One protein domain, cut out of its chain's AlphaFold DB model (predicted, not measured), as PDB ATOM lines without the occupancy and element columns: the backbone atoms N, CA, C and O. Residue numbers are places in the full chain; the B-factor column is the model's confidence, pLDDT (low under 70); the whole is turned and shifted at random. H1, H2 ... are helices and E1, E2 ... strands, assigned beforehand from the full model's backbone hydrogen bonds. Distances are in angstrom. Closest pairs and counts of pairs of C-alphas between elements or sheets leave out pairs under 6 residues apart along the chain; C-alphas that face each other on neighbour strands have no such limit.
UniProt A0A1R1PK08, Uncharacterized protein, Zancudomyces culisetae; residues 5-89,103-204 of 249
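Overview. This is residues 5 to 89 and 103 to 204 of the 249 residues of an uncharacterized protein of Zancudomyces culisetae (UniProt A0A1R1PK08). Three twisted sheets form a stack of sheets, face to face in turn: the branched sheet E7 to E12 is in the middle, E3 to E6 is partly over one face and E13 to E16 partly over the other. The small hairpin E1 and E2 lies beyond E3 to E6 towards one end of the long axis, and H1 is near the other end, beside E8 and E16. The 187 printed residues are mostly strand, in chain order E1 to E7, H1, E8 to E16. The branched sheet is mixed; the other sheets are antiparallel, in chain order. The whole is compact by its radius of gyration of the C-alphas, 17.7 A, with an elongated outline of 55 by 32 by 31 A.

Along the chain. In the branched sheet, E12 is residues 147 to 155, 26.8 A long, from C-alpha 147 at (405.573, 250.027, 794.316); E11 is 128 to 135, 22.8 A; E10 118 to 124, 20.0 A; E9 106 to 111; E8 81 to 84; and E7 63 to 65. Another sheet holds E3, 26 to 33, 19.4 A, E4, 36 to 41, E5, 46 to 51, and E6, 56 to 60. A third holds E13, 159 to 165, E14, 168 to 173, E15, 182 to 188, 19.0 A, and E16, 194 to 197. E1 is 5 to 8, from (418.929, 242.755, 809.910), and E2 15 to 18; helix H1 is 70 to 78, ending at (427.706, 261.388, 775.496).

Arrangement. E12 has E11 on one side, with N 133 and O 149 2.8 A apart, and E7 and E8 on the other. E7 is parallel to E12, N 64 to O 148 being 2.8 A; E8 is antiparallel, N 82 to O 154 being 2.8 A. E9 to E12, E3 to E6 and E13 to E16 are meanders, each strand the antiparallel neighbour of the one before. The closest C-alphas of E3 and E9, Ser 28 and Leu 107, are 6.4 A apart; those of E10 and E13, Trp 124 and Arg 162, 6.2 A. H1 is on the branched sheet, over none of its strands, at a height of 5.0 A, and only grazes the sheet of E16; its O i to N i+4 pairs are within hydrogen-bond range.

Size, cuts and confidence. The C-alphas of Thr 12 and Lys 78 are farthest apart, 56.3 A. Residues 90 to 102 are cut out, a gap of 14.4 A between C-alphas 89 and 103. The link E11 to E12 is long. Mean pLDDT of the printed part is 74.9; residues 173 to 204 are among those under 70.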
ATOM      1  N   VAL A   5     419.670 241.791 809.088       83.38
ATOM      2  CA  VAL A   5     418.929 242.755 809.910       83.38
ATOM      3  C   VAL A   5     418.420 242.031 811.144       83.38
ATOM      4  O   VAL A   5     417.889 240.925 811.050       83.38
ATOM      5  N   VAL A   6     418.631 242.628 812.311       84.94
ATOM      6  CA  VAL A   6     418.105 242.121 813.578       84.94
ATOM      7  C   VAL A   6     417.121 243.152 814.095       84.94
ATOM      8  O   VAL A   6     417.498 244.287 814.364       84.94
ATOM      9  N   ILE A   7     415.861 242.750 814.202       83.75
ATOM     10  CA  ILE A   7     414.776 243.566 814.736       83.75
ATOM     11  C   ILE A   7     414.526 243.075 816.155       83.75
ATOM     12  O   ILE A   7     414.299 241.885 816.355       83.75
ATOM     13  N   ILE A   8     414.598 243.974 817.133       84.06
ATOM     14  CA  ILE A   8     414.416 243.647 818.550       84.06
ATOM     15  C   ILE A   8     413.157 244.357 819.039       84.06
ATOM     16  O   ILE A   8     413.081 245.586 818.995       84.06
ATOM     17  N   ASN A   9     412.179 243.593 819.520       79.75
ATOM     18  CA  ASN A   9     411.040 244.147 820.233       79.75
ATOM     19  C   ASN A   9     411.468 244.427 821.676       79.75
ATOM     20  O   ASN A   9     411.655 243.515 822.475       79.75
ATOM     21  N   TRP A  10     411.632 245.701 822.029       79.44
ATOM     22  CA  TRP A  10     412.105 246.083 823.361       79.44
ATOM     23  C   TRP A  10     411.119 245.731 824.488       79.44
ATOM     24  O   TRP A  10     411.546 245.551 825.630       79.44
ATOM     25  N   LYS A  11     409.813 245.625 824.189       79.25
ATOM     26  CA  LYS A  11     408.780 245.290 825.180       79.25
ATOM     27  C   LYS A  11     408.788 243.801 825.508       79.25
ATOM     28  O   LYS A  11     408.745 243.448 826.682       79.25
ATOM     29  N   THR A  12     408.844 242.943 824.488       80.25
ATOM     30  CA  THR A  12     408.807 241.480 824.666       80.25
ATOM     31  C   THR A  12     410.193 240.853 824.798       80.25
ATOM     32  O   THR A  12     410.302 239.716 825.239       80.25
ATOM     33  N   GLN A  13     411.253 241.605 824.473       81.38
ATOM     34  CA  GLN A  13     412.640 241.136 824.346       81.38
ATOM     35  C   GLN A  13     412.851 240.110 823.220       81.38
ATOM     36  O   GLN A  13     413.935 239.534 823.101       81.38
ATOM     37  N   ASP A  14     411.854 239.910 822.357       81.38
ATOM     38  CA  ASP A  14     411.978 239.013 821.216       81.38
ATOM     39  C   ASP A  14     412.845 239.631 820.121       81.38
ATOM     40  O   ASP A  14     412.796 240.834 819.847       81.38
ATOM     41  N   ALA A  15     413.628 238.782 819.457       81.81
ATOM     42  CA  ALA A  15     414.478 239.176 818.347       81.81
ATOM     43  C   ALA A  15     414.121 238.388 817.087       81.81
ATOM     44  O   ALA A  15     414.124 237.157 817.075       81.81
ATOM     45  N   ILE A  16     413.887 239.114 815.997       82.25
ATOM     46  CA  ILE A  16     413.653 238.554 814.671       82.25
ATOM     47  C   ILE A  16     414.878 238.847 813.817       82.25
ATOM     48  O   ILE A  16     415.306 239.991 813.665       82.25
ATOM     49  N   ILE A  17     415.468 237.789 813.265       81.19
ATOM     50  CA  ILE A  17     416.646 237.892 812.410       81.19
ATOM     51  C   ILE A  17     416.201 237.718 810.965       81.19
ATOM     52  O   ILE A  17     415.889 236.609 810.534       81.19
ATOM     53  N   TYR A  18     416.243 238.804 810.207       80.81
ATOM     54  CA  TYR A  18     416.052 238.774 808.769       80.81
ATOM     55  C   TYR A  18     417.379 238.489 808.058       80.81
ATOM     56  O   TYR A  18     418.406 239.132 808.315       80.81
ATOM     57  N   ARG A  19     417.356 237.509 807.152       78.50
ATOM     58  CA  ARG A  19     418.471 237.171 806.262       78.50
ATOM     59  C   ARG A  19     417.943 236.939 804.862       78.50
ATOM     60  O   ARG A  19     416.899 236.321 804.683       78.50
ATOM     61  N   GLU A  20     418.724 237.375 803.892       77.56
ATOM     62  CA  GLU A  20     418.475 237.053 802.500       77.56
ATOM     63  C   GLU A  20     418.728 235.571 802.210       77.56
ATOM     64  O   GLU A  20     419.700 234.981 802.687       77.56
ATOM     65  N   THR A  21     417.844 234.965 801.417       69.38
ATOM     66  CA  THR A  21     417.900 233.534 801.070       69.38
ATOM     67  C   THR A  21     418.774 233.251 799.851       69.38
ATOM     68  O   THR A  21     419.257 232.135 799.687       69.38
ATOM     69  N   ASN A  22     419.017 234.256 799.004       69.12
ATOM     70  CA  ASN A  22     419.589 234.079 797.662       69.12
ATOM     71  C   ASN A  22     421.086 234.429 797.587       69.12
ATOM     72  O   ASN A  22     421.527 235.013 796.601       69.12
ATOM     73  N   ASN A  23     421.862 234.159 798.643       72.44
ATOM     74  CA  ASN A  23     423.258 234.616 798.803       72.44
ATOM     75  C   ASN A  23     423.464 236.143 798.725       72.44
ATOM     76  O   ASN A  23     424.600 236.612 798.807       72.44
ATOM     77  N   ALA A  24     422.388 236.925 798.614       78.75
ATOM     78  CA  ALA A  24     422.447 238.365 798.758       78.75
ATOM     79  C   ALA A  24     422.797 238.716 800.210       78.75
ATOM     80  O   ALA A  24     422.475 237.974 801.140       78.75
ATOM     81  N   LYS A  25     423.458 239.848 800.427       86.56
ATOM     82  CA  LYS A  25     423.622 240.430 801.763       86.56
ATOM     83  C   LYS A  25     422.806 241.704 801.859       86.56
ATOM     84  O   LYS A  25     422.688 242.429 800.877       86.56
ATOM     85  N   VAL A  26     422.308 242.003 803.052       87.19
ATOM     86  CA  VAL A  26     421.753 243.330 803.322       87.19
ATOM     87  C   VAL A  26     422.904 244.328 803.397       87.19
ATOM     88  O   VAL A  26     423.805 244.164 804.219       87.19
ATOM     89  N   CYS A  27     422.891 245.322 802.514       87.50
ATOM     90  CA  CYS A  27     423.906 246.371 802.464       87.50
ATOM     91  C   CYS A  27     423.493 247.598 803.273       87.50
ATOM     92  O   CYS A  27     424.336 248.195 803.930       87.50
ATOM     93  N   SER A  28     422.210 247.965 803.240       87.62
ATOM     94  CA  SER A  28     421.713 249.136 803.960       87.62
ATOM     95  C   SER A  28     420.248 248.992 804.369       87.62
ATOM     96  O   SER A  28     419.493 248.213 803.778       87.62
ATOM     97  N   THR A  29     419.865 249.751 805.394       89.75
ATOM     98  CA  THR A  29     418.518 249.820 805.962       89.75
ATOM     99  C   THR A  29     418.138 251.274 806.217       89.75
ATOM    100  O   THR A  29     418.953 252.026 806.747       89.75
ATOM    101  N   CYS A  30     416.904 251.662 805.911       89.62
ATOM    102  CA  CYS A  30     416.388 253.001 806.192       89.62
ATOM    103  C   CYS A  30     414.932 252.926 806.670       89.62
ATOM    104  O   CYS A  30     414.155 252.119 806.162       89.62
ATOM    105  N   HIS A  31     414.552 253.753 807.641       88.56
ATOM    106  CA  HIS A  31     413.161 253.870 808.075       88.56
ATOM    107  C   HIS A  31     412.388 254.759 807.096       88.56
ATOM    108  O   HIS A  31     412.830 255.864 806.799       88.56
ATOM    109  N   LEU A  32     411.244 254.279 806.601       86.06
ATOM    110  CA  LEU A  32     410.370 255.057 805.713       86.06
ATOM    111  C   LEU A  32     409.263 255.762 806.497       86.06
ATOM    112  O   LEU A  32     409.039 256.957 806.346       86.06
ATOM    113  N   SER A  33     408.571 255.006 807.343       82.88
ATOM    114  CA  SER A  33     407.464 255.481 808.169       82.88
ATOM    115  C   SER A  33     407.317 254.588 809.396       82.88
ATOM    116  O   SER A  33     408.059 253.613 809.561       82.88
ATOM    117  N   ASP A  34     406.321 254.878 810.232       80.56
ATOM    118  CA  ASP A  34     405.975 254.042 811.379       80.56
ATOM    119  C   ASP A  34     405.763 252.589 810.943       80.56
ATOM    120  O   ASP A  34     404.887 252.265 810.139       80.56
ATOM    121  N   GLY A  35     406.636 251.715 811.443       80.81
ATOM    122  CA  GLY A  35     406.613 250.288 811.157       80.81
ATOM    123  C   GLY A  35     407.060 249.875 809.750       80.81
ATOM    124  O   GLY A  35     406.936 248.697 809.439       80.81
ATOM    125  N   LEU A  36     407.600 250.762 808.905       87.94
ATOM    126  CA  LEU A  36     408.135 250.391 807.586       87.94
ATOM    127  C   LEU A  36     409.643 250.635 807.495       87.94
ATOM    128  O   LEU A  36     410.126 251.756 807.670       87.94
ATOM    129  N   ILE A  37     410.383 249.578 807.164       89.69
ATOM    130  CA  ILE A  37     411.831 249.616 806.939       89.69
ATOM    131  C   ILE A  37     412.118 249.241 805.488       89.69
ATOM    132  O   ILE A  37     411.748 248.159 805.034       89.69
ATOM    133  N   LEU A  38     412.828 250.111 804.776       91.31
ATOM    134  CA  LEU A  38     413.423 249.819 803.480       91.31
ATOM    135  C   LEU A  38     414.750 249.091 803.671       91.31
ATOM    136  O   LEU A  38     415.600 249.518 804.453       91.31
ATOM    137  N   ILE A  39     414.950 248.031 802.901       90.75
ATOM    138  CA  ILE A  39     416.200 247.285 802.823       90.75
ATOM    139  C   ILE A  39     416.724 247.342 801.398       90.75
ATOM    140  O   ILE A  39     415.956 247.170 800.454       90.75
ATOM    141  N   MET A  40     418.036 247.528 801.271       89.62
ATOM    142  CA  MET A  40     418.775 247.367 800.023       89.62
ATOM    143  C   MET A  40     419.725 246.172 800.127       89.62
ATOM    144  O   MET A  40     420.532 246.093 801.064       89.62
ATOM    145  N   ASP A  41     419.659 245.263 799.157       89.44
ATOM    146  CA  ASP A  41     420.551 244.105 799.073       89.44
ATOM    147  C   ASP A  41     421.797 244.355 798.195       89.44
ATOM    148  O   ASP A  41     421.939 245.370 797.510       89.44
ATOM    149  N   SER A  42     422.732 243.405 798.206       87.56
ATOM    150  CA  SER A  42     423.957 243.455 797.397       87.56
ATOM    151  C   SER A  42     423.746 243.366 795.890       87.56
ATOM    152  O   SER A  42     424.687 243.617 795.146       87.56
ATOM    153  N   HIS A  43     422.553 242.990 795.441       86.44
ATOM    154  CA  HIS A  43     422.187 242.896 794.033       86.44
ATOM    155  C   HIS A  43     421.384 244.116 793.561       86.44
ATOM    156  O   HIS A  43     420.857 244.087 792.451       86.44
ATOM    157  N   TRP A  44     421.337 245.194 794.356       87.25
ATOM    158  CA  TRP A  44     420.585 246.415 794.050       87.25
ATOM    159  C   TRP A  44     419.067 246.204 793.997       87.25
ATOM    160  O   TRP A  44     418.372 246.846 793.204       87.25
ATOM    161  N   ASN A  45     418.557 245.288 794.825       87.94
ATOM    162  CA  ASN A  45     417.127 245.124 795.036       87.94
ATOM    163  C   ASN A  45     416.673 245.793 796.323       87.94
ATOM    164  O   ASN A  45     417.348 245.741 797.355       87.94
ATOM    165  N   TYR A  46     415.465 246.342 796.256       88.38
ATOM    166  CA  TYR A  46     414.780 246.918 797.397       88.38
ATOM    167  C   TYR A  46     413.732 245.955 797.948       88.38
ATOM    168  O   TYR A  46     413.030 245.279 797.192       88.38
ATOM    169  N   LYS A  47     413.588 245.935 799.271       87.69
ATOM    170  CA  LYS A  47     412.516 245.223 799.978       87.69
ATOM    171  C   LYS A  47     411.959 246.084 801.091       87.69
ATOM    172  O   LYS A  47     412.688 246.896 801.660       87.69
ATOM    173  N   ILE A  48     410.688 245.883 801.419       88.81
ATOM    174  CA  ILE A  48     410.053 246.558 802.548       88.81
ATOM    175  C   ILE A  48     409.758 245.519 803.624       88.81
ATOM    176  O   ILE A  48     409.119 244.498 803.376       88.81
ATOM    177  N   ILE A  49     410.245 245.781 804.832       86.69
ATOM    178  CA  ILE A  49     409.833 245.063 806.030       86.69
ATOM    179  C   ILE A  49     408.757 245.885 806.723       86.69
ATOM    180  O   ILE A  49     408.983 247.038 807.091       86.69
ATOM    181  N   LYS A  50     407.611 245.248 806.944       85.38
ATOM    182  CA  LYS A  50     406.514 245.760 807.746       85.38
ATOM    183  C   LYS A  50     406.590 245.177 809.151       85.38
ATOM    184  O   LYS A  50     406.581 243.960 809.345       85.38
ATOM    185  N   LEU A  51     406.667 246.066 810.126       81.19
ATOM    186  CA  LEU A  51     406.634 245.775 811.548       81.19
ATOM    187  C   LEU A  51     405.198 245.966 812.040       81.19
ATOM    188  O   LEU A  51     404.634 247.051 811.903       81.19
ATOM    189  N   SER A  52     404.612 244.923 812.617       74.94
ATOM    190  CA  SER A  52     403.435 245.033 813.480       74.94
ATOM    191  C   SER A  52     403.838 244.774 814.935       74.94
ATOM    192  O   SER A  52     404.989 244.430 815.206       74.94
ATOM    193  N   GLU A  53     402.907 244.957 815.876       67.00
ATOM    194  CA  GLU A  53     403.168 244.727 817.304       67.00
ATOM    195  C   GLU A  53     403.682 243.305 817.591       67.00
ATOM    196  O   GLU A  53     404.585 243.146 818.412       67.00
ATOM    197  N   ASP A  54     403.187 242.310 816.843       66.06
ATOM    198  CA  ASP A  54     403.453 240.887 817.093       66.06
ATOM    199  C   ASP A  54     404.073 240.141 815.898       66.06
ATOM    200  O   ASP A  54     404.512 238.998 816.038       66.06
ATOM    201  N   VAL A  55     404.102 240.738 814.699       67.06
ATOM    202  CA  VAL A  55     404.527 240.053 813.467       67.06
ATOM    203  C   VAL A  55     405.414 240.951 812.613       67.06
ATOM    204  O   VAL A  55     405.087 242.099 812.325       67.06
ATOM    205  N   VAL A  56     406.522 240.389 812.133       71.31
ATOM    206  CA  VAL A  56     407.352 240.999 811.090       71.31
ATOM    207  C   VAL A  56     407.024 240.331 809.764       71.31
ATOM    208  O   VAL A  56     407.271 239.137 809.583       71.31
ATOM    209  N   VAL A  57     406.474 241.102 808.830       74.94
ATOM    210  CA  VAL A  57     406.163 240.647 807.471       74.94
ATOM    211  C   VAL A  57     407.161 241.280 806.517       74.94
ATOM    212  O   VAL A  57     407.373 242.487 806.533       74.94
ATOM    213  N   THR A  58     407.805 240.465 805.686       71.50
ATOM    214  CA  THR A  58     408.648 240.975 804.599       71.50
ATOM    215  C   THR A  58     407.871 240.931 803.298       71.50
ATOM    216  O   THR A  58     407.398 239.867 802.900       71.50
ATOM    217  N   GLU A  59     407.796 242.065 802.616       72.88
ATOM    218  CA  GLU A  59     407.211 242.177 801.289       72.88
ATOM    219  C   GLU A  59     408.335 242.343 800.263       72.88
ATOM    220  O   GLU A  59     409.105 243.309 800.282       72.88
ATOM    221  N   SER A  60     408.457 241.357 799.370       69.31
ATOM    222  CA  SER A  60     409.324 241.475 798.200       69.31
ATOM    223  C   SER A  60     408.549 242.203 797.114       69.31
ATOM    224  O   SER A  60     407.504 241.722 796.679       69.31
ATOM    225  N   ILE A  61     409.064 243.347 796.680       77.44
ATOM    226  CA  ILE A  61     408.415 244.186 795.674       77.44
ATOM    227  C   ILE A  61     409.144 243.985 794.352       77.44
ATOM    228  O   ILE A  61     410.370 244.066 794.293       77.44
ATOM    229  N   GLU A  62     408.391 243.704 793.291       78.19
ATOM    230  CA  GLU A  62     408.951 243.666 791.945       78.19
ATOM    231  C   GLU A  62     409.357 245.081 791.522       78.19
ATOM    232  O   GLU A  62     408.567 246.027 791.609       78.19
ATOM    233  N   LEU A  63     410.608 245.235 791.085       83.25
ATOM    234  CA  LEU A  63     411.128 246.531 790.675       83.25
ATOM    235  C   LEU A  63     410.567 246.920 789.308       83.25
ATOM    236  O   LEU A  63     410.905 246.332 788.281       83.25
ATOM    237  N   GLY A  64     409.758 247.972 789.290       82.31
ATOM    238  CA  GLY A  64     409.379 248.663 788.069       82.31
ATOM    239  C   GLY A  64     410.527 249.502 787.501       82.31
ATOM    240  O   GLY A  64     411.549 249.745 788.145       82.31
ATOM    241  N   THR A  65     410.336 250.004 786.285       84.00
ATOM    242  CA  THR A  65     411.261 250.944 785.640       84.00
ATOM    243  C   THR A  65     410.770 252.379 785.819       84.00
ATOM    244  O   THR A  65     409.586 252.655 785.612       84.00
ATOM    245  N   LEU A  66     411.670 253.283 786.208       82.44
ATOM    246  CA  LEU A  66     411.445 254.728 786.112       82.44
ATOM    247  C   LEU A  66     411.679 255.191 784.678       82.44
ATOM    248  O   LEU A  66     412.651 254.775 784.046       82.44
ATOM    249  N   ASP A  67     410.793 256.051 784.180       78.25
ATOM    250  CA  ASP A  67     410.943 256.603 782.842       78.25
ATOM    251  C   ASP A  67     412.014 257.699 782.842       78.25
ATOM    252  O   ASP A  67     411.998 258.636 783.646       78.25
ATOM    253  N   VAL A  68     412.974 257.554 781.933       74.44
ATOM    254  CA  VAL A  68     414.061 258.509 781.736       74.44
ATOM    255  C   VAL A  68     413.970 258.973 780.287       74.44
ATOM    256  O   VAL A  68     414.203 258.159 779.389       74.44
ATOM    257  N   PRO A  69     413.671 260.256 780.019       75.94
ATOM    258  CA  PRO A  69     413.551 260.764 778.663       75.94
ATOM    259  C   PRO A  69     414.793 260.468 777.822       75.94
ATOM    260  O   PRO A  69     415.929 260.570 778.287       75.94
ATOM    261  N   ARG A  70     414.594 260.149 776.537       77.31
ATOM    262  CA  ARG A  70     415.696 259.792 775.621       77.31
ATOM    263  C   ARG A  70     416.766 260.875 775.508       77.31
ATOM    264  O   ARG A  70     417.939 260.551 775.345       77.31
ATOM    265  N   ASN A  71     416.373 262.143 775.607       72.69
ATOM    266  CA  ASN A  71     417.311 263.264 775.591       72.69
ATOM    267  C   ASN A  71     418.261 263.189 776.795       72.69
ATOM    268  O   ASN A  71     419.472 263.288 776.625       72.69
ATOM    269  N   THR A  72     417.716 262.917 777.980       71.06
ATOM    270  CA  THR A  72     418.453 262.707 779.231       71.06
ATOM    271  C   THR A  72     419.400 261.511 779.125       71.06
ATOM    272  O   THR A  72     420.579 261.633 779.453       71.06
ATOM    273  N   GLN A  73     418.921 260.379 778.592       75.56
ATOM    274  CA  GLN A  73     419.760 259.194 778.359       75.56
ATOM    275  C   GLN A  73     420.931 259.508 777.418       75.56
ATOM    276  O   GLN A  73     422.082 259.234 777.745       75.56
ATOM    277  N   SER A  74     420.650 260.176 776.296       74.19
ATOM    278  CA  SER A  74     421.662 260.548 775.298       74.19
ATOM    279  C   SER A  74     422.734 261.481 775.873       74.19
ATOM    280  O   SER A  74     423.890 261.427 775.460       74.19
ATOM    281  N   THR A  75     422.372 262.358 776.812       72.81
ATOM    282  CA  THR A  75     423.319 263.257 777.490       72.81
ATOM    283  C   THR A  75     424.267 262.494 778.415       72.81
ATOM    284  O   THR A  75     425.474 262.754 778.390       72.81
ATOM    285  N   PHE A  76     423.756 261.526 779.182       73.31
ATOM    286  CA  PHE A  76     424.591 260.633 779.989       73.31
ATOM    287  C   PHE A  76     425.536 259.805 779.117       73.31
ATOM    288  O   PHE A  76     426.736 259.785 779.380       73.31
ATOM    289  N   GLU A  77     425.031 259.222 778.027       77.50
ATOM    290  CA  GLU A  77     425.835 258.415 777.101       77.50
ATOM    291  C   GLU A  77     426.959 259.221 776.443       77.50
ATOM    292  O   GLU A  77     428.102 258.764 776.400       77.50
ATOM    293  N   LYS A  78     426.681 260.459 776.011       72.19
ATOM    294  CA  LYS A  78     427.706 261.388 775.496       72.19
ATOM    295  C   LYS A  78     428.778 261.733 776.525       72.19
ATOM    296  O   LYS A  78     429.897 262.060 776.143       72.19
ATOM    297  N   SER A  79     428.422 261.686 777.803       67.44
ATOM    298  CA  SER A  79     429.317 261.985 778.920       67.44
ATOM    299  C   SER A  79     430.029 260.731 779.443       67.44
ATOM    300  O   SER A  79     430.724 260.814 780.444       67.44
ATOM    301  N   GLY A  80     429.875 259.579 778.777       71.00
ATOM    302  CA  GLY A  80     430.536 258.332 779.168       71.00
ATOM    303  C   GLY A  80     429.813 257.544 780.264       71.00
ATOM    304  O   GLY A  80     430.428 256.689 780.899       71.00
ATOM    305  N   TYR A  81     428.517 257.788 780.471       77.19
ATOM    306  CA  TYR A  81     427.682 257.050 781.421       77.19
ATOM    307  C   TYR A  81     426.621 256.234 780.707       77.19
ATOM    308  O   TYR A  81     425.974 256.694 779.769       77.19
ATOM    309  N   LYS A  82     426.379 255.028 781.203       80.38
ATOM    310  CA  LYS A  82     425.303 254.174 780.729       80.38
ATOM    311  C   LYS A  82     424.092 254.309 781.640       80.38
ATOM    312  O   LYS A  82     424.169 254.004 782.829       80.38
ATOM    313  N   VAL A  83     422.958 254.709 781.073       77.81
ATOM    314  CA  VAL A  83     421.668 254.628 781.767       77.81
ATOM    315  C   VAL A  83     421.086 253.241 781.526       77.81
ATOM    316  O   VAL A  83     420.972 252.793 780.388       77.81
ATOM    317  N   THR A  84     420.735 252.536 782.594       76.62
ATOM    318  CA  THR A  84     420.131 251.205 782.513       76.62
ATOM    319  C   THR A  84     418.949 251.120 783.463       76.62
ATOM    320  O   THR A  84     419.043 251.479 784.636       76.62
ATOM    321  N   SER A  85     417.816 250.644 782.962       61.03
ATOM    322  CA  SER A  85     416.715 250.194 783.798       61.03
ATOM    323  C   SER A  85     416.921 248.712 784.080       61.03
ATOM    324  O   SER A  85     417.090 247.922 783.156       61.03
ATOM    325  N   ILE A  86     416.902 248.346 785.362       54.84
ATOM    326  CA  ILE A  86     416.976 246.961 785.850       54.84
ATOM    327  C   ILE A  86     418.395 246.363 785.814       54.84
ATOM    328  O   ILE A  86     419.230 246.694 784.971       54.84
ATOM    329  N   SER A  87     418.642 245.534 786.840       51.78
ATOM    330  CA  SER A  87     419.858 244.783 787.169       51.78
ATOM    331  C   SER A  87     420.747 244.533 785.960       51.78
ATOM    332  O   SER A  87     420.300 243.933 784.978       51.78
ATOM    333  N   GLU A  88     422.009 244.957 786.060       46.19
ATOM    334  CA  GLU A  88     423.042 244.569 785.108       46.19
ATOM    335  C   GLU A  88     422.883 243.085 784.799       46.19
ATOM    336  O   GLU A  88     422.808 242.248 785.707       46.19
ATOM    337  N   ARG A  89     422.768 242.776 783.500       42.34
ATOM    338  CA  ARG A  89     422.945 241.416 782.999       42.34
ATOM    339  C   ARG A  89     424.107 240.822 783.769       42.34
ATOM    340  O   ARG A  89     425.155 241.464 783.812       42.34
ATOM    341  N   GLN A 103     428.496 246.621 794.655       85.25
ATOM    342  CA  GLN A 103     427.490 246.551 795.715       85.25
ATOM    343  C   GLN A 103     427.191 247.969 796.194       85.25
ATOM    344  O   GLN A 103     428.109 248.788 796.205       85.25
ATOM    345  N   PRO A 104     425.946 248.275 796.589       86.69
ATOM    346  CA  PRO A 104     425.635 249.577 797.152       86.69
ATOM    347  C   PRO A 104     426.382 249.749 798.480       86.69
ATOM    348  O   PRO A 104     426.337 248.871 799.344       86.69
ATOM    349  N   GLU A 105     427.074 250.875 798.618       85.81
ATOM    350  CA  GLU A 105     427.815 251.257 799.828       85.81
ATOM    351  C   GLU A 105     427.005 252.243 800.670       85.81
ATOM    352  O   GLU A 105     427.060 252.214 801.897       85.81
ATOM    353  N   PHE A 106     426.205 253.073 800.002       84.56
ATOM    354  CA  PHE A 106     425.406 254.118 800.618       84.56
ATOM    355  C   PHE A 106     423.958 254.043 800.138       84.56
ATOM    356  O   PHE A 106     423.678 253.605 799.019       84.56
ATOM    357  N   LEU A 107     423.041 254.487 800.996       87.50
ATOM    358  CA  LEU A 107     421.617 254.637 800.715       87.50
ATOM    359  C   LEU A 107     421.112 255.857 801.482       87.50
ATOM    360  O   LEU A 107     421.302 255.940 802.694       87.50
ATOM    361  N   GLN A 108     420.435 256.758 800.786       86.12
ATOM    362  CA  GLN A 108     419.699 257.864 801.385       86.12
ATOM    363  C   GLN A 108     418.271 257.883 800.854       86.12
ATOM    364  O   GLN A 108     418.008 257.461 799.726       86.12
ATOM    365  N   VAL A 109     417.347 258.338 801.696       86.50
ATOM    366  CA  VAL A 109     415.920 258.403 801.385       86.50
ATOM    367  C   VAL A 109     415.386 259.770 801.779       86.50
ATOM    368  O   VAL A 109     415.667 260.258 802.871       86.50
ATOM    369  N   TRP A 110     414.587 260.358 800.896       84.81
ATOM    370  CA  TRP A 110     413.888 261.615 801.123       84.81
ATOM    371  C   TRP A 110     412.386 261.423 800.925       84.81
ATOM    372  O   TRP A 110     411.987 260.704 800.005       84.81
ATOM    373  N   PRO A 111     411.541 262.071 801.740       83.56
ATOM    374  CA  PRO A 111     410.117 262.155 801.445       83.56
ATOM    375  C   PRO A 111     409.905 262.949 800.148       83.56
ATOM    376  O   PRO A 111     410.609 263.929 799.884       83.56
ATOM    377  N   ASP A 112     408.941 262.533 799.332       79.44
ATOM    378  CA  ASP A 112     408.549 263.304 798.157       79.44
ATOM    379  C   ASP A 112     407.810 264.575 798.603       79.44
ATOM    380  O   ASP A 112     406.855 264.550 799.376       79.44
ATOM    381  N   THR A 113     408.267 265.719 798.100       73.31
ATOM    382  CA  THR A 113     407.666 267.028 798.389       73.31
ATOM    383  C   THR A 113     406.238 267.181 797.857       73.31
ATOM    384  O   THR A 113     405.509 268.048 798.334       73.31
ATOM    385  N   LYS A 114     405.845 266.393 796.846       74.38
ATOM    386  CA  LYS A 114     404.543 266.498 796.170       74.38
ATOM    387  C   LYS A 114     403.543 265.439 796.633       74.38
ATOM    388  O   LYS A 114     402.343 265.701 796.598       74.38
ATOM    389  N   ASP A 115     404.021 264.268 797.044       79.25
ATOM    390  CA  ASP A 115     403.185 263.136 797.444       79.25
ATOM    391  C   ASP A 115     403.656 262.566 798.793       79.25
ATOM    392  O   ASP A 115     404.704 261.927 798.853       79.25
ATOM    393  N   PRO A 116     402.877 262.727 799.878       81.25
ATOM    394  CA  PRO A 116     403.264 262.259 801.209       81.25
ATOM    395  C   PRO A 116     403.347 260.729 801.321       81.25
ATOM    396  O   PRO A 116     403.890 260.218 802.296       81.25
ATOM    397  N   SER A 117     402.795 259.994 800.352       84.44
ATOM    398  CA  SER A 117     402.890 258.534 800.284       84.44
ATOM    399  C   SER A 117     404.105 258.047 799.491       84.44
ATOM    400  O   SER A 117     404.348 256.842 799.414       84.44
ATOM    401  N   SER A 118     404.883 258.964 798.914       86.94
ATOM    402  CA  SER A 118     406.034 258.641 798.085       86.94
ATOM    403  C   SER A 118     407.352 259.076 798.723       86.94
ATOM    404  O   SER A 118     407.452 260.071 799.437       86.94
ATOM    405  N   PHE A 119     408.394 258.312 798.422       87.75
ATOM    406  CA  PHE A 119     409.763 258.548 798.839       87.75
ATOM    407  C   PHE A 119     410.687 258.401 797.639       87.75
ATOM    408  O   PHE A 119     410.465 257.580 796.744       87.75
ATOM    409  N   LEU A 120     411.764 259.166 797.654       87.44
ATOM    410  CA  LEU A 120     412.863 259.038 796.721       87.44
ATOM    411  C   LEU A 120     414.047 258.430 797.459       87.44
ATOM    412  O   LEU A 120     414.591 259.037 798.375       87.44
ATOM    413  N   ALA A 121     414.436 257.227 797.061       87.81
ATOM    414  CA  ALA A 121     415.610 256.541 797.565       87.81
ATOM    415  C   ALA A 121     416.716 256.571 796.515       87.81
ATOM    416  O   ALA A 121     416.481 256.316 795.335       87.81
ATOM    417  N   ILE A 122     417.935 256.864 796.947       87.31
ATOM    418  CA  ILE A 122     419.110 256.856 796.085       87.31
ATOM    419  C   ILE A 122     420.180 256.040 796.776       87.31
ATOM    420  O   ILE A 122     420.526 256.295 797.928       87.31
ATOM    421  N   ALA A 123     420.688 255.043 796.068       88.06
ATOM    422  CA  ALA A 123     421.810 254.245 796.516       88.06
ATOM    423  C   ALA A 123     422.963 254.372 795.542       88.06
ATOM    424  O   ALA A 123     422.755 254.535 794.339       88.06
ATOM    425  N   TRP A 124     424.184 254.282 796.051       87.44
ATOM    426  CA  TRP A 124     425.357 254.402 795.205       87.44
ATOM    427  C   TRP A 124     426.570 253.654 795.749       87.44
ATOM    428  O   TRP A 124     426.658 253.288 796.922       87.44
ATOM    429  N   CYS A 125     427.513 253.445 794.843       84.50
ATOM    430  CA  CYS A 125     428.903 253.093 795.086       84.50
ATOM    431  C   CYS A 125     429.763 253.886 794.092       84.50
ATOM    432  O   CYS A 125     429.233 254.687 793.324       84.50
ATOM    433  N   ALA A 126     431.076 253.660 794.054       78.81
ATOM    434  CA  ALA A 126     431.961 254.406 793.155       78.81
ATOM    435  C   ALA A 126     431.503 254.406 791.679       78.81
ATOM    436  O   ALA A 126     431.554 255.445 791.033       78.81
ATOM    437  N   LYS A 127     431.023 253.272 791.150       80.19
ATOM    438  CA  LYS A 127     430.738 253.115 789.711       80.19
ATOM    439  C   LYS A 127     429.260 253.187 789.334       80.19
ATOM    440  O   LYS A 127     428.942 253.217 788.147       80.19
ATOM    441  N   LYS A 128     428.349 253.157 790.307       85.44
ATOM    442  CA  LYS A 128     426.916 253.015 790.041       85.44
ATOM    443  C   LYS A 128     426.093 253.835 791.014       85.44
ATOM    444  O   LYS A 128     426.330 253.796 792.218       85.44
ATOM    445  N   VAL A 129     425.077 254.500 790.479       86.31
ATOM    446  CA  VAL A 129     424.022 255.170 791.241       86.31
ATOM    447  C   VAL A 129     422.687 254.604 790.782       86.31
ATOM    448  O   VAL A 129     422.414 254.560 789.584       86.31
ATOM    449  N   GLN A 130     421.856 254.155 791.715       87.75
ATOM    450  CA  GLN A 130     420.490 253.721 791.454       87.75
ATOM    451  C   GLN A 130     419.526 254.666 792.152       87.75
ATOM    452  O   GLN A 130     419.607 254.889 793.359       87.75
ATOM    453  N   PHE A 131     418.596 255.189 791.370       86.44
ATOM    454  CA  PHE A 131     417.494 256.007 791.838       86.44
ATOM    455  C   PHE A 131     416.259 255.131 791.911       86.44
ATOM    456  O   PHE A 131     416.018 254.310 791.022       86.44
ATOM    457  N   ALA A 132     415.474 255.326 792.956       88.00
ATOM    458  CA  ALA A 132     414.259 254.588 793.198       88.00
ATOM    459  C   ALA A 132     413.164 255.524 793.695       88.00
ATOM    460  O   ALA A 132     413.338 256.228 794.686       88.00
ATOM    461  N   LYS A 133     412.011 255.493 793.034       87.94
ATOM    462  CA  LYS A 133     410.785 256.066 793.574       87.94
ATOM    463  C   LYS A 133     410.001 254.958 794.252       87.94
ATOM    464  O   LYS A 133     409.672 253.956 793.615       87.94
ATOM    465  N   ILE A 134     409.714 255.151 795.528       89.19
ATOM    466  CA  ILE A 134     408.975 254.225 796.376       89.19
ATOM    467  C   ILE A 134     407.625 254.869 796.657       89.19
ATOM    468  O   ILE A 134     407.588 255.966 797.195       89.19
ATOM    469  N   THR A 135     406.528 254.200 796.327       89.50
ATOM    470  CA  THR A 135     405.179 254.662 796.670       89.50
ATOM    471  C   THR A 135     404.540 253.652 797.608       89.50
ATOM    472  O   THR A 135     404.412 252.465 797.289       89.50
ATOM    473  N   ILE A 136     404.163 254.130 798.789       88.50
ATOM    474  CA  ILE A 136     403.575 253.349 799.864       88.50
ATOM    475  C   ILE A 136     402.058 253.346 799.695       88.50
ATOM    476  O   ILE A 136     401.411 254.384 799.769       88.50
ATOM    477  N   ALA A 137     401.479 252.165 799.471       82.50
ATOM    478  CA  ALA A 137     400.034 252.009 799.434       82.50
ATOM    479  C   ALA A 137     399.392 252.422 800.769       82.50
ATOM    480  O   ALA A 137     399.878 252.064 801.846       82.50
ATOM    481  N   ALA A 138     398.283 253.158 800.689       71.19
ATOM    482  CA  ALA A 138     397.484 253.520 801.854       71.19
ATOM    483  C   ALA A 138     396.843 252.272 802.485       71.19
ATOM    484  O   ALA A 138     396.381 251.377 801.776       71.19
ATOM    485  N   ALA A 139     396.774 252.241 803.820       63.88
ATOM    486  CA  ALA A 139     396.297 251.090 804.590       63.88
ATOM    487  C   ALA A 139     394.833 250.690 804.300       63.88
ATOM    488  O   ALA A 139     394.463 249.541 804.530       63.88
ATOM    489  N   ASP A 140     394.027 251.607 803.759       57.91
ATOM    490  CA  ASP A 140     392.574 251.447 803.613       57.91
ATOM    491  C   ASP A 140     392.131 250.903 802.240       57.91
ATOM    492  O   ASP A 140     390.934 250.811 801.965       57.91
ATOM    493  N   MET A 141     393.070 250.541 801.354       52.44
ATOM    494  CA  MET A 141     392.761 250.113 799.984       52.44
ATOM    495  C   MET A 141     393.051 248.616 799.758       52.44
ATOM    496  O   MET A 141     394.178 248.169 799.952       52.44
ATOM    497  N   PRO A 142     392.075 247.820 799.275       46.16
ATOM    498  CA  PRO A 142     392.155 246.356 799.298       46.16
ATOM    499  C   PRO A 142     393.101 245.706 798.265       46.16
ATOM    500  O   PRO A 142     393.278 244.492 798.315       46.16
ATOM    501  N   VAL A 143     393.672 246.454 797.305       52.09
ATOM    502  CA  VAL A 143     394.398 245.875 796.142       52.09
ATOM    503  C   VAL A 143     395.656 246.664 795.726       52.09
ATOM    504  O   VAL A 143     396.109 246.535 794.594       52.09
ATOM    505  N   GLN A 144     396.261 247.494 796.582       58.00
ATOM    506  CA  GLN A 144     397.535 248.139 796.219       58.00
ATOM    507  C   GLN A 144     398.698 247.608 797.049       58.00
ATOM    508  O   GLN A 144     398.728 247.724 798.267       58.00
ATOM    509  N   THR A 145     399.664 247.024 796.349       71.38
ATOM    510  CA  THR A 145     400.990 246.705 796.870       71.38
ATOM    511  C   THR A 145     401.861 247.953 796.808       71.38
ATOM    512  O   THR A 145     401.721 248.763 795.887       71.38
ATOM    513  N   HIS A 146     402.792 248.100 797.750       85.31
ATOM    514  CA  HIS A 146     403.869 249.079 797.625       85.31
ATOM    515  C   HIS A 146     404.547 248.935 796.254       85.31
ATOM    516  O   HIS A 146     404.735 247.820 795.762       85.31
ATOM    517  N   THR A 147     404.901 250.051 795.621       87.69
ATOM    518  CA  THR A 147     405.573 250.027 794.316       87.69
ATOM    519  C   THR A 147     406.940 250.670 794.423       87.69
ATOM    520  O   THR A 147     407.103 251.690 795.090       87.69
ATOM    521  N   ILE A 148     407.930 250.062 793.773       88.56
ATOM    522  CA  ILE A 148     409.278 250.611 793.676       88.56
ATOM    523  C   ILE A 148     409.643 250.637 792.205       88.56
ATOM    524  O   ILE A 148     409.716 249.594 791.562       88.56
ATOM    525  N   LYS A 149     409.859 251.829 791.657       87.69
ATOM    526  CA  LYS A 149     410.353 252.011 790.292       87.69
ATOM    527  C   LYS A 149     411.788 252.493 790.357       87.69
ATOM    528  O   LYS A 149     412.076 253.379 791.154       87.69
ATOM    529  N   THR A 150     412.668 251.968 789.509       88.19
ATOM    530  CA  THR A 150     414.098 252.304 789.548       88.19
ATOM    531  C   THR A 150     414.683 252.646 788.182       88.19
ATOM    532  O   THR A 150     414.190 252.194 787.147       88.19
ATOM    533  N   PHE A 151     415.773 253.410 788.185       85.56
ATOM    534  CA  PHE A 151     416.735 253.471 787.084       85.56
ATOM    535  C   PHE A 151     418.152 253.547 787.657       85.56
ATOM    536  O   PHE A 151     418.350 253.922 788.811       85.56
ATOM    537  N   SER A 152     419.153 253.152 786.879       86.56
ATOM    538  CA  SER A 152     420.558 253.215 787.278       86.56
ATOM    539  C   SER A 152     421.389 253.979 786.264       86.56
ATOM    540  O   SER A 152     421.137 253.925 785.062       86.56
ATOM    541  N   ILE A 153     422.412 254.650 786.770       83.00
ATOM    542  CA  ILE A 153     423.498 255.240 786.000       83.00
ATOM    543  C   ILE A 153     424.762 254.472 786.368       83.00
ATOM    544  O   ILE A 153     425.076 254.327 787.550       83.00
ATOM    545  N   VAL A 154     425.468 253.978 785.358       83.88
ATOM    546  CA  VAL A 154     426.712 253.223 785.505       83.88
ATOM    547  C   VAL A 154     427.827 253.965 784.776       83.88
ATOM    548  O   VAL A 154     427.665 254.365 783.624       83.88
ATOM    549  N   ALA A 155     428.947 254.173 785.456       79.94
ATOM    550  CA  ALA A 155     430.165 254.729 784.879       79.94
ATOM    551  C   ALA A 155     430.846 253.703 783.958       79.94
ATOM    552  O   ALA A 155     431.014 252.547 784.350       79.94
ATOM    553  N   ASN A 156     431.259 254.115 782.754       69.50
ATOM    554  CA  ASN A 156     431.840 253.192 781.768       69.50
ATOM    555  C   ASN A 156     433.280 252.758 782.111       69.50
ATOM    556  O   ASN A 156     433.645 251.622 781.829       69.50
ATOM    557  N   SER A 157     434.071 253.624 782.743       66.44
ATOM    558  CA  SER A 157     435.322 253.322 783.458       66.44
ATOM    559  C   SER A 157     435.864 254.628 784.044       66.44
ATOM    560  O   SER A 157     435.484 255.702 783.581       66.44
ATOM    561  N   ASP A 158     436.725 254.538 785.061       65.69
ATOM    562  CA  ASP A 158     437.532 255.662 785.559       65.69
ATOM    563  C   ASP A 158     436.756 256.902 786.030       65.69
ATOM    564  O   ASP A 158     437.330 257.974 786.136       65.69
ATOM    565  N   SER A 159     435.468 256.783 786.362       68.56
ATOM    566  CA  SER A 159     434.712 257.872 786.986       68.56
ATOM    567  C   SER A 159     433.961 257.418 788.226       68.56
ATOM    568  O   SER A 159     433.466 256.292 788.328       68.56
ATOM    569  N   ILE A 160     433.920 258.328 789.189       71.50
ATOM    570  CA  ILE A 160     433.234 258.212 790.456       71.50
ATOM    571  C   ILE A 160     431.908 258.955 790.337       71.50
ATOM    572  O   ILE A 160     431.881 260.153 790.055       71.50
ATOM    573  N   CYS A 161     430.809 258.255 790.596       73.38
ATOM    574  CA  CYS A 161     429.467 258.819 790.570       73.38
ATOM    575  C   CYS A 161     428.837 258.717 791.967       73.38
ATOM    576  O   CYS A 161     428.676 257.621 792.501       73.38
ATOM    577  N   ARG A 162     428.513 259.854 792.595       75.88
ATOM    578  CA  ARG A 162     427.903 259.910 793.938       75.88
ATOM    579  C   ARG A 162     426.697 260.833 793.943       75.88
ATOM    580  O   ARG A 162     426.632 261.788 793.183       75.88
ATOM    581  N   CYS A 163     425.731 260.578 794.813       71.19
ATOM    582  CA  CYS A 163     424.533 261.402 794.903       71.19
ATOM    583  C   CYS A 163     424.122 261.554 796.364       71.19
ATOM    584  O   CYS A 163     423.833 260.563 797.014       71.19
ATOM    585  N   VAL A 164     424.104 262.786 796.870       65.25
ATOM    586  CA  VAL A 164     423.703 263.101 798.260       65.25
ATOM    587  C   VAL A 164     422.534 264.076 798.323       65.25
ATOM    588  O   VAL A 164     422.193 264.614 799.370       65.25
ATOM    589  N   HIS A 165     421.933 264.343 797.168       71.00
ATOM    590  CA  HIS A 165     420.752 265.168 797.064       71.00
ATOM    591  C   HIS A 165     419.858 264.616 795.953       71.00
ATOM    592  O   HIS A 165     420.362 264.321 794.864       71.00
ATOM    593  N   PRO A 166     418.532 264.571 796.154       66.31
ATOM    594  CA  PRO A 166     417.568 264.018 795.204       66.31
ATOM    595  C   PRO A 166     417.507 264.704 793.835       66.31
ATOM    596  O   PRO A 166     416.747 264.287 792.969       66.31
ATOM    597  N   LYS A 167     418.258 265.790 793.651       70.38
ATOM    598  CA  LYS A 167     418.303 266.593 792.421       70.38
ATOM    599  C   LYS A 167     419.720 266.852 791.913       70.38
ATOM    600  O   LYS A 167     419.892 267.624 790.976       70.38
ATOM    601  N   ARG A 168     420.756 266.308 792.567       69.44
ATOM    602  CA  ARG A 168     422.156 266.587 792.204       69.44
ATOM    603  C   ARG A 168     423.000 265.331 792.177       69.44
ATOM    604  O   ARG A 168     423.005 264.561 793.131       69.44
ATOM    605  N   LEU A 169     423.738 265.157 791.094       74.50
ATOM    606  CA  LEU A 169     424.674 264.067 790.886       74.50
ATOM    607  C   LEU A 169     426.091 264.638 790.872       74.50
ATOM    608  O   LEU A 169     426.381 265.559 790.114       74.50
ATOM    609  N   PHE A 170     426.952 264.098 791.719       74.31
ATOM    610  CA  PHE A 170     428.380 264.361 791.718       74.31
ATOM    611  C   PHE A 170     429.071 263.385 790.775       74.31
ATOM    612  O   PHE A 170     428.893 262.170 790.892       74.31
ATOM    613  N   ILE A 171     429.871 263.929 789.869       74.31
ATOM    614  CA  ILE A 171     430.628 263.181 788.882       74.31
ATOM    615  C   ILE A 171     432.079 263.630 788.949       74.31
ATOM    616  O   ILE A 171     432.357 264.826 788.905       74.31
ATOM    617  N   SER A 172     433.001 262.682 789.017       70.06
ATOM    618  CA  SER A 172     434.426 262.977 789.030       70.06
ATOM    619  C   SER A 172     435.212 261.924 788.265       70.06
ATOM    620  O   SER A 172     434.913 260.739 788.383       70.06
ATOM    621  N   ASP A 173     436.208 262.342 787.494       69.00
ATOM    622  CA  ASP A 173     437.094 261.428 786.782       69.00
ATOM    623  C   ASP A 173     438.196 260.974 787.757       69.00
ATOM    624  O   ASP A 173     438.849 261.787 788.385       69.00
ATOM    625  N   ASN A 174     438.401 259.672 787.934       63.50
ATOM    626  CA  ASN A 174     439.490 259.009 788.669       63.50
ATOM    627  C   ASN A 174     439.642 259.266 790.183       63.50
ATOM    628  O   ASN A 174     440.147 258.388 790.883       63.50
ATOM    629  N   SER A 175     439.258 260.427 790.716       63.88
ATOM    630  CA  SER A 175     439.541 260.830 792.098       63.88
ATOM    631  C   SER A 175     438.644 261.972 792.555       63.88
ATOM    632  O   SER A 175     438.443 262.914 791.811       63.88
ATOM    633  N   TYR A 176     438.232 261.988 793.827       61.72
ATOM    634  CA  TYR A 176     437.481 263.106 794.428       61.72
ATOM    635  C   TYR A 176     438.168 264.472 794.320       61.72
ATOM    636  O   TYR A 176     437.506 265.480 794.523       61.72
ATOM    637  N   LEU A 177     439.473 264.505 794.040       60.94
ATOM    638  CA  LEU A 177     440.272 265.722 793.879       60.94
ATOM    639  C   LEU A 177     440.519 266.090 792.410       60.94
ATOM    640  O   LEU A 177     441.337 266.962 792.128       60.94
ATOM    641  N   ASP A 178     439.879 265.405 791.462       62.22
ATOM    642  CA  ASP A 178     440.090 265.685 790.047       62.22
ATOM    643  C   ASP A 178     439.506 267.065 789.681       62.22
ATOM    644  O   ASP A 178     438.343 267.350 789.997       62.22
ATOM    645  N   PRO A 179     440.270 267.942 789.006       55.88
ATOM    646  CA  PRO A 179     439.809 269.275 788.609       55.88
ATOM    647  C   PRO A 179     438.644 269.246 787.605       55.88
ATOM    648  O   PRO A 179     437.965 270.253 787.404       55.88
ATOM    649  N   HIS A 180     438.393 268.107 786.964       60.25
ATOM    650  CA  HIS A 180     437.270 267.876 786.064       60.25
ATOM    651  C   HIS A 180     436.007 267.403 786.777       60.25
ATOM    652  O   HIS A 180     435.024 267.109 786.095       60.25
ATOM    653  N   THR A 181     436.004 267.386 788.110       65.81
ATOM    654  CA  THR A 181     434.832 267.125 788.945       65.81
ATOM    655  C   THR A 181     433.689 268.105 788.664       65.81
ATOM    656  O   THR A 181     433.884 269.321 788.586       65.81
ATOM    657  N   ARG A 182     432.467 267.578 788.524       68.62
ATOM    658  CA  ARG A 182     431.268 268.331 788.126       68.62
ATOM    659  C   ARG A 182     430.053 267.913 788.937       68.62
ATOM    660  O   ARG A 182     429.884 266.750 789.298       68.62
ATOM    661  N   PHE A 183     429.151 268.869 789.120       68.31
ATOM    662  CA  PHE A 183     427.795 268.604 789.577       68.31
ATOM    663  C   PHE A 183     426.826 268.679 788.400       68.31
ATOM    664  O   PHE A 183     426.794 269.665 787.662       68.31
ATOM    665  N   CYS A 184     426.015 267.638 788.244       67.56
ATOM    666  CA  CYS A 184     424.899 267.605 787.315       67.56
ATOM    667  C   CYS A 184     423.602 267.782 788.100       67.56
ATOM    668  O   CYS A 184     423.245 266.946 788.933       67.56
ATOM    669  N   ASN A 185     422.892 268.874 787.829       65.56
ATOM    670  CA  ASN A 185     421.546 269.073 788.348       65.56
ATOM    671  C   ASN A 185     420.565 268.272 787.494       65.56
ATOM    672  O   ASN A 185     420.636 268.323 786.268       65.56
ATOM    673  N   TYR A 186     419.631 267.579 788.130       66.31
ATOM    674  CA  TYR A 186     418.513 266.939 787.453       66.31
ATOM    675  C   TYR A 186     417.217 267.205 788.203       66.31
ATOM    676  O   TYR A 186     417.194 267.322 789.427       66.31
ATOM    677  N   THR A 187     416.120 267.293 787.462       63.66
ATOM    678  CA  THR A 187     414.793 267.435 788.064       63.66
ATOM    679  C   THR A 187     414.069 266.105 787.982       63.66
ATOM    680  O   THR A 187     413.896 265.573 786.892       63.66
ATOM    681  N   LEU A 188     413.634 265.577 789.123       63.59
ATOM    682  CA  LEU A 188     412.644 264.506 789.174       63.59
ATOM    683  C   LEU A 188     411.261 265.139 789.323       63.59
ATOM    684  O   LEU A 188     411.056 265.965 790.218       63.59
ATOM    685  N   ASP A 189     410.328 264.794 788.440       60.38
ATOM    686  CA  ASP A 189     408.929 265.148 788.635       60.38
ATOM    687  C   ASP A 189     408.299 264.282 789.733       60.38
ATOM    688  O   ASP A 189     408.806 263.222 790.098       60.38
ATOM    689  N   GLY A 190     407.146 264.725 790.230       53.19
ATOM    690  CA  GLY A 190     406.369 264.039 791.258       53.19
ATOM    691  C   GLY A 190     405.823 262.686 790.824       53.19
ATOM    692  O   GLY A 190     405.304 261.966 791.661       53.19
ATOM    693  N   ASP A 191     405.932 262.290 789.555       54.62
ATOM    694  CA  ASP A 191     405.633 260.933 789.082       54.62
ATOM    695  C   ASP A 191     406.887 260.028 789.016       54.62
ATOM    696  O   ASP A 191     406.755 258.812 788.864       54.62
ATOM    697  N   GLY A 192     408.078 260.591 789.256       53.84
ATOM    698  CA  GLY A 192     409.379 259.928 789.173       53.84
ATOM    699  C   GLY A 192     410.105 260.121 787.838       53.84
ATOM    700  O   GLY A 192     411.198 259.582 787.671       53.84
ATOM    701  N   THR A 193     409.536 260.873 786.894       54.50
ATOM    702  CA  THR A 193     410.155 261.134 785.590       54.50
ATOM    703  C   THR A 193     411.324 262.107 785.730       54.50
ATOM    704  O   THR A 193     411.189 263.174 786.327       54.50
ATOM    705  N   VAL A 194     412.483 261.782 785.154       61.97
ATOM    706  CA  VAL A 194     413.629 262.712 785.107       61.97
ATOM    707  C   VAL A 194     413.372 263.768 784.024       61.97
ATOM    708  O   VAL A 194     413.562 263.489 782.850       61.97
ATOM    709  N   LEU A 195     412.933 264.973 784.384       52.94
ATOM    710  CA  LEU A 195     412.451 265.986 783.433       52.94
ATOM    711  C   LEU A 195     413.553 266.668 782.620       52.94
ATOM    712  O   LEU A 195     413.361 266.931 781.436       52.94
ATOM    713  N   ASP A 196     414.682 266.984 783.247       55.59
ATOM    714  CA  ASP A 196     415.760 267.727 782.597       55.59
ATOM    715  C   ASP A 196     417.082 267.527 783.338       55.59
ATOM    716  O   ASP A 196     417.089 267.286 784.551       55.59
ATOM    717  N   LEU A 197     418.180 267.652 782.597       53.66
ATOM    718  CA  LEU A 197     419.534 267.751 783.121       53.66
ATOM    719  C   LEU A 197     420.068 269.140 782.811       53.66
ATOM    720  O   LEU A 197     420.257 269.503 781.650       53.66
ATOM    721  N   GLY A 198     420.423 269.874 783.861       46.41
ATOM    722  CA  GLY A 198     421.330 270.993 783.695       46.41
ATOM    723  C   GLY A 198     422.648 270.467 783.132       46.41
ATOM    724  O   GLY A 198     423.263 269.567 783.711       46.41
ATOM    725  N   VAL A 199     423.088 271.032 782.004       44.66
ATOM    726  CA  VAL A 199     424.493 270.966 781.574       44.66
ATOM    727  C   VAL A 199     425.354 271.291 782.803       44.66
ATOM    728  O   VAL A 199     424.971 272.208 783.529       44.66
ATOM    729  N   PRO A 200     426.456 270.569 783.086       47.97
ATOM    730  CA  PRO A 200     427.304 270.853 784.243       47.97
ATOM    731  C   PRO A 200     427.651 272.344 784.280       47.97
ATOM    732  O   PRO A 200     428.383 272.840 783.426       47.97
ATOM    733  N   THR A 201     427.045 273.071 785.219       42.50
ATOM    734  CA  THR A 201     427.049 274.540 785.229       42.50
ATOM    735  C   THR A 201     428.188 275.116 786.055       42.50
ATOM    736  O   THR A 201     428.507 276.291 785.896       42.50
ATOM    737  N   VAL A 202     428.815 274.317 786.925       45.03
ATOM    738  CA  VAL A 202     429.804 274.808 787.889       45.03
ATOM    739  C   VAL A 202     430.987 273.845 787.950       45.03
ATOM    740  O   VAL A 202     430.843 272.689 788.348       45.03
ATOM    741  N   SER A 203     432.160 274.324 787.539       44.09
ATOM    742  CA  SER A 203     433.449 273.726 787.892       44.09
ATOM    743  C   SER A 203     433.705 273.971 789.378       44.09
ATOM    744  O   SER A 203     433.574 275.113 789.825       44.09
ATOM    745  N   ALA A 204     434.047 272.927 790.135       46.50
ATOM    746  CA  ALA A 204     434.402 273.071 791.544       46.50
ATOM    747  C   ALA A 204     435.552 274.089 791.696       46.50
ATOM    748  O   ALA A 204     436.563 274.003 791.001       46.50
TER     749      ALA A 204